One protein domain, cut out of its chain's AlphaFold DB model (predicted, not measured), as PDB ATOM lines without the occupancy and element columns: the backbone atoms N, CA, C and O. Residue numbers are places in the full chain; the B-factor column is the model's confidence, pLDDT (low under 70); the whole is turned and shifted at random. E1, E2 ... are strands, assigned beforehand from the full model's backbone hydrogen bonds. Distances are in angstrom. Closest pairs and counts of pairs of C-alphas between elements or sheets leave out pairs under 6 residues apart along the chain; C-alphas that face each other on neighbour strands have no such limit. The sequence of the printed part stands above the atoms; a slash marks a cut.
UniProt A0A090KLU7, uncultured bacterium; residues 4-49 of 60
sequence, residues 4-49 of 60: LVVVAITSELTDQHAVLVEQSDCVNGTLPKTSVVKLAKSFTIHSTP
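This is residues 4 to 49 of the 60 residues of a protein of uncultured bacterium (UniProt A0A090KLU7). A small, strongly twisted sheet is built round one long strand, E3, which folds over by 90 degrees at residue 40. E1 runs beside E3 on both sides of that bend, while the short E2 pairs only with residues 35 to 38 of E3, and the long loop of residues 22 to 34 hangs from the end where E2 stops and E3 starts. The printed part has 46 residues, with three named strands in the order E1, E2, E3 along the chain and no named helix; the sheet's order is E1, E3, E2, antiparallel throughout, and the class is all strand. The whole is only just loose, close to compact, with a radius of gyration of the C-alphas of 11.5 A, and its outline is flat, with spans of 28 by 28 by 13 A.

E1 takes residues 4 to 10, 18.7 A from first to last C-alpha, and begins at C-alpha 4, at (152.663, 173.328, 176.584). E2 takes residues 18 to 21, 9.4 A long, and begins at C-alpha 18, at (166.418, 171.331, 191.466). E3, the longest strand by residues, takes residues 35 to 46, 23.7 A from first to last C-alpha, and ends at C-alpha 46, at (147.343, 176.013, 177.449).

E3 is the inner strand of the sheet, and E1 and E2 are its edge strands. E1 and E3 are antiparallel, with 149 degrees between their directions. C-alphas 5 and 44 face each other at 4.5 A before the bend is reached along E1, and C-alphas 9 and 37 face each other at 4.5 A after it. N 4 and O 45 are within hydrogen-bond range at 2.8 A, and so are N 36 and O 10 at 2.7 A. E2 and E3 form a hairpin, antiparallel, in which C-alphas 20 and 36 face each other at 4.6 A. N 21 and O 35 are within hydrogen-bond range at 2.8 A, as are N 37 and O 19 at 2.8 A. E1 and E2 are apart.

The two C-alphas farthest apart, those of Gln 16 and Thr 48, are 31.0 A from each other, and the first and last printed C-alphas, those of Leu 4 and Pro 49, are 10.3 A apart. The printed part has no cut. The link from E1 to E2, 7 residues, is short, and the link from E2 to E3, 13 residues, is long. The C-alphas of residues 22 to 34 lie 10 to 15 A from the mean of the C-alphas. The mean pLDDT of the printed part is 86.0, and residues 14 to 15 are under 70.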
ATOM      1  N   LEU A   4     151.244 173.264 176.277       92.00
ATOM      2  CA  LEU A   4     152.663 173.328 176.584       92.00
ATOM      3  C   LEU A   4     152.937 172.564 177.872       92.00
ATOM      4  O   LEU A   4     152.254 172.757 178.878       92.00
ATOM      5  N   VAL A   5     153.986 171.746 177.858       92.06
ATOM      6  CA  VAL A   5     154.544 171.168 179.079       92.06
ATOM      7  C   VAL A   5     155.563 172.155 179.636       92.06
ATOM      8  O   VAL A   5     156.533 172.500 178.964       92.06
ATOM      9  N   VAL A   6     155.329 172.624 180.856       91.81
ATOM     10  CA  VAL A   6     156.164 173.615 181.542       91.81
ATOM     11  C   VAL A   6     156.628 173.081 182.889       91.81
ATOM     12  O   VAL A   6     155.996 172.207 183.481       91.81
ATOM     13  N   VAL A   7     157.729 173.632 183.392       91.81
ATOM     14  CA  VAL A   7     158.266 173.328 184.722       91.81
ATOM     15  C   VAL A   7     158.420 174.629 185.495       91.81
ATOM     16  O   VAL A   7     158.825 175.648 184.931       91.81
ATOM     17  N   ALA A   8     158.076 174.616 186.781       90.75
ATOM     18  CA  ALA A   8     158.177 175.805 187.618       90.75
ATOM     19  C   ALA A   8     159.638 176.219 187.861       90.75
ATOM     20  O   ALA A   8     160.483 175.393 188.212       90.75
ATOM     21  N   ILE A   9     159.897 177.524 187.758       90.38
ATOM     22  CA  ILE A   9     161.163 178.162 188.127       90.38
ATOM     23  C   ILE A   9     160.934 178.998 189.391       90.38
ATOM     24  O   ILE A   9     159.920 179.684 189.508       90.38
ATOM     25  N   THR A  10     161.860 178.943 190.347       88.31
ATOM     26  CA  THR A  10     161.848 179.794 191.550       88.31
ATOM     27  C   THR A  10     163.262 180.234 191.914       88.31
ATOM     28  O   THR A  10     164.220 179.546 191.591       88.31
ATOM     29  N   SER A  11     163.412 181.351 192.623       87.06
ATOM     30  CA  SER A  11     164.703 181.766 193.195       87.06
ATOM     31  C   SER A  11     164.973 181.169 194.585       87.06
ATOM     32  O   SER A  11     165.977 181.492 195.214       87.06
ATOM     33  N   GLU A  12     164.089 180.302 195.089       84.62
ATOM     34  CA  GLU A  12     164.256 179.619 196.375       84.62
ATOM     35  C   GLU A  12     165.001 178.286 196.219       84.62
ATOM     36  O   GLU A  12     164.432 177.276 195.788       84.62
ATOM     37  N   LEU A  13     166.265 178.270 196.645       70.50
ATOM     38  CA  LEU A  13     167.137 177.092 196.690       70.50
ATOM     39  C   LEU A  13     166.652 176.113 197.770       70.50
ATOM     40  O   LEU A  13     167.058 176.198 198.925       70.50
ATOM     41  N   THR A  14     165.716 175.232 197.418       69.44
ATOM     42  CA  THR A  14     164.977 174.428 198.410       69.44
ATOM     43  C   THR A  14     164.804 172.952 198.053       69.44
ATOM     44  O   THR A  14     164.325 172.201 198.895       69.44
ATOM     45  N   ASP A  15     165.177 172.507 196.849       67.94
ATOM     46  CA  ASP A  15     164.778 171.186 196.342       67.94
ATOM     47  C   ASP A  15     165.973 170.281 196.013       67.94
ATOM     48  O   ASP A  15     166.954 170.734 195.429       67.94
ATOM     49  N   GLN A  16     165.877 168.991 196.354       71.69
ATOM     50  CA  GLN A  16     166.892 167.982 196.004       71.69
ATOM     51  C   GLN A  16     166.877 167.647 194.504       71.69
ATOM     52  O   GLN A  16     167.883 167.195 193.966       71.69
ATOM     53  N   HIS A  17     165.756 167.908 193.821       78.62
ATOM     54  CA  HIS A  17     165.587 167.710 192.377       78.62
ATOM     55  C   HIS A  17     165.479 169.057 191.646       78.62
ATOM     56  O   HIS A  17     164.648 169.242 190.748       78.62
ATOM     57  N   ALA A  18     166.289 170.021 192.083       85.25
ATOM     58  CA  ALA A  18     166.418 171.331 191.466       85.25
ATOM     59  C   ALA A  18     167.609 171.371 190.505       85.25
ATOM     60  O   ALA A  18     168.707 170.940 190.852       85.25
ATOM     61  N   VAL A  19     167.401 171.946 189.322       88.81
ATOM     62  CA  VAL A  19     168.493 172.288 188.397       88.81
ATOM     63  C   VAL A  19     168.746 173.783 188.493       88.81
ATOM     64  O   VAL A  19     167.806 174.573 188.382       88.81
ATOM     65  N   LEU A  20     169.998 174.166 188.731       89.44
ATOM     66  CA  LEU A  20     170.404 175.566 188.763       89.44
ATOM     67  C   LEU A  20     170.282 176.179 187.365       89.44
ATOM     68  O   LEU A  20     170.663 175.550 186.384       89.44
ATOM     69  N   VAL A  21     169.755 177.398 187.306       88.06
ATOM     70  CA  VAL A  21     169.771 178.252 186.119       88.06
ATOM     71  C   VAL A  21     170.560 179.500 186.473       88.06
ATOM     72  O   VAL A  21     170.118 180.348 187.264       88.06
ATOM     73  N   GLU A  22     171.753 179.581 185.909       85.12
ATOM     74  CA  GLU A  22     172.617 180.741 186.009       85.12
ATOM     75  C   GLU A  22     172.179 181.811 185.004       85.12
ATOM     76  O   GLU A  22     171.522 181.543 183.999       85.12
ATOM     77  N   GLN A  23     172.541 183.069 185.260       80.50
ATOM     78  CA  GLN A  23     172.202 184.152 184.329       80.50
ATOM     79  C   GLN A  23     172.862 183.957 182.957       80.50
ATOM     80  O   GLN A  23     172.299 184.372 181.947       80.50
ATOM     81  N   SER A  24     174.024 183.299 182.920       84.12
ATOM     82  CA  SER A  24     174.752 182.940 181.700       84.12
ATOM     83  C   SER A  24     174.038 181.904 180.834       84.12
ATOM     84  O   SER A  24     174.341 181.813 179.648       84.12
ATOM     85  N   ASP A  25     173.083 181.155 181.388       84.88
ATOM     86  CA  ASP A  25     172.305 180.179 180.621       84.88
ATOM     87  C   ASP A  25     171.283 180.865 179.703       84.88
ATOM     88  O   ASP A  25     170.783 180.260 178.755       84.88
ATOM     89  N   CYS A  26     170.973 182.141 179.956       87.06
ATOM     90  CA  CYS A  26     170.093 182.945 179.121       87.06
ATOM     91  C   CYS A  26     170.876 183.581 177.962       87.06
ATOM     92  O   CYS A  26     171.508 184.622 178.116       87.06
ATOM     93  N   VAL A  27     170.777 182.992 176.769       86.06
ATOM     94  CA  VAL A  27     171.366 183.531 175.528       86.06
ATOM     95  C   VAL A  27     170.586 184.745 175.015       86.06
ATOM     96  O   VAL A  27     171.150 185.643 174.397       86.06
ATOM     97  N   ASN A  28     169.275 184.785 175.263       81.94
ATOM     98  CA  ASN A  28     168.420 185.912 174.900       81.94
ATOM     99  C   ASN A  28     167.475 186.245 176.060       81.94
ATOM    100  O   ASN A  28     166.661 185.403 176.443       81.94
ATOM    101  N   GLY A  29     167.592 187.453 176.609       85.12
ATOM    102  CA  GLY A  29     166.917 187.876 177.838       85.12
ATOM    103  C   GLY A  29     167.759 187.627 179.091       85.12
ATOM    104  O   GLY A  29     168.956 187.355 179.006       85.12
ATOM    105  N   THR A  30     167.166 187.771 180.275       87.44
ATOM    106  CA  THR A  30     167.883 187.586 181.549       87.44
ATOM    107  C   THR A  30     166.903 187.255 182.665       87.44
ATOM    108  O   THR A  30     165.819 187.833 182.749       87.44
ATOM    109  N   LEU A  31     167.292 186.354 183.566       85.62
ATOM    110  CA  LEU A  31     166.585 186.180 184.831       85.62
ATOM    111  C   LEU A  31     167.131 187.187 185.855       85.62
ATOM    112  O   LEU A  31     168.346 187.283 186.021       85.62
ATOM    113  N   PRO A  32     166.269 187.917 186.585       84.44
ATOM    114  CA  PRO A  32     166.709 188.971 187.505       84.44
ATOM    115  C   PRO A  32     167.495 188.437 188.712       84.44
ATOM    116  O   PRO A  32     168.147 189.205 189.420       84.44
ATOM    117  N   LYS A  33     167.400 187.132 188.988       86.19
ATOM    118  CA  LYS A  33     168.082 186.440 190.082       86.19
ATOM    119  C   LYS A  33     168.461 185.033 189.646       86.19
ATOM    120  O   LYS A  33     167.755 184.422 188.840       86.19
ATOM    121  N   THR A  34     169.516 184.502 190.259       85.12
ATOM    122  CA  THR A  34     169.826 183.071 190.195       85.12
ATOM    123  C   THR A  34     168.592 182.283 190.602       85.12
ATOM    124  O   THR A  34     167.967 182.567 191.629       85.12
ATOM    125  N   SER A  35     168.205 181.344 189.752       89.44
ATOM    126  CA  SER A  35     166.956 180.616 189.904       89.44
ATOM    127  C   SER A  35     167.196 179.126 189.740       89.44
ATOM    128  O   SER A  35     168.247 178.692 189.282       89.44
ATOM    129  N   VAL A  36     166.219 178.335 190.153       90.31
ATOM    130  CA  VAL A  36     166.227 176.888 190.021       90.31
ATOM    131  C   VAL A  36     164.955 176.406 189.347       90.31
ATOM    132  O   VAL A  36     163.857 176.899 189.623       90.31
ATOM    133  N   VAL A  37     165.104 175.408 188.485       90.44
ATOM    134  CA  VAL A  37     164.003 174.656 187.882       90.44
ATOM    135  C   VAL A  37     163.620 173.529 188.834       90.44
ATOM    136  O   VAL A  37     164.454 172.689 189.167       90.44
ATOM    137  N   LYS A  38     162.356 173.487 189.262       89.19
ATOM    138  CA  LYS A  38     161.822 172.431 190.135       89.19
ATOM    139  C   LYS A  38     161.255 171.292 189.293       89.19
ATOM    140  O   LYS A  38     160.073 171.318 188.959       89.19
ATOM    141  N   LEU A  39     162.066 170.275 188.987       83.50
ATOM    142  CA  LEU A  39     161.678 169.174 188.089       83.50
ATOM    143  C   LEU A  39     160.438 168.398 188.567       83.50
ATOM    144  O   LEU A  39     159.638 167.954 187.750       83.50
ATOM    145  N   ALA A  40     160.235 168.297 189.883       84.31
ATOM    146  CA  ALA A  40     159.050 167.672 190.476       84.31
ATOM    147  C   ALA A  40     157.747 168.484 190.287       84.31
ATOM    148  O   ALA A  40     156.667 168.001 190.619       84.31
ATOM    149  N   LYS A  41     157.829 169.721 189.781       86.56
ATOM    150  CA  LYS A  41     156.696 170.625 189.546       86.56
ATOM    151  C   LYS A  41     156.541 170.912 188.052       86.56
ATOM    152  O   LYS A  41     156.781 172.034 187.599       86.56
ATOM    153  N   SER A  42     156.151 169.883 187.306       90.25
ATOM    154  CA  SER A  42     155.778 169.981 185.896       90.25
ATOM    155  C   SER A  42     154.260 170.067 185.724       90.25
ATOM    156  O   SER A  42     153.490 169.479 186.485       90.25
ATOM    157  N   PHE A  43     153.822 170.828 184.724       91.38
ATOM    158  CA  PHE A  43     152.412 171.076 184.439       91.38
ATOM    159  C   PHE A  43     152.187 171.112 182.936       91.38
ATOM    160  O   PHE A  43     153.073 171.496 182.176       91.38
ATOM    161  N   THR A  44     150.976 170.765 182.515       93.25
ATOM    162  CA  THR A  44     150.508 171.076 181.163       93.25
ATOM    163  C   THR A  44     149.615 172.302 181.250       93.25
ATOM    164  O   THR A  44     148.645 172.298 182.009       93.25
ATOM    165  N   ILE A  45     149.962 173.360 180.523       92.44
ATOM    166  CA  ILE A  45     149.167 174.587 180.442       92.44
ATOM    167  C   ILE A  45     148.806 174.860 178.988       92.44
ATOM    168  O   ILE A  45     149.596 174.602 178.084       92.44
ATOM    169  N   HIS A  46     147.642 175.452 178.759       90.50
ATOM    170  CA  HIS A  46     147.343 176.013 177.449       90.50
ATOM    171  C   HIS A  46     148.321 177.166 177.141       90.50
ATOM    172  O   HIS A  46     148.799 177.830 178.061       90.50
ATOM    173  N   SER A  47     148.619 177.451 175.870       87.00
ATOM    174  CA  SER A  47     149.585 178.506 175.513       87.00
ATOM    175  C   SER A  47     149.123 179.937 175.836       87.00
ATOM    176  O   SER A  47     149.948 180.838 175.909       87.00
ATOM    177  N   THR A  48     147.819 180.177 176.011       89.62
ATOM    178  CA  THR A  48     147.237 181.516 176.264       89.62
ATOM    179  C   THR A  48     147.818 182.269 177.472       89.62
ATOM    180  O   THR A  48     148.073 183.461 177.332       89.62
ATOM    181  N   PRO A  49     148.031 181.652 178.650       84.19
ATOM    182  CA  PRO A  49     148.670 182.307 179.797       84.19
ATOM    183  C   PRO A  49     150.155 182.662 179.616       84.19
ATOM    184  O   PRO A  49     150.718 183.307 180.498       84.19
TER     185      PRO A  49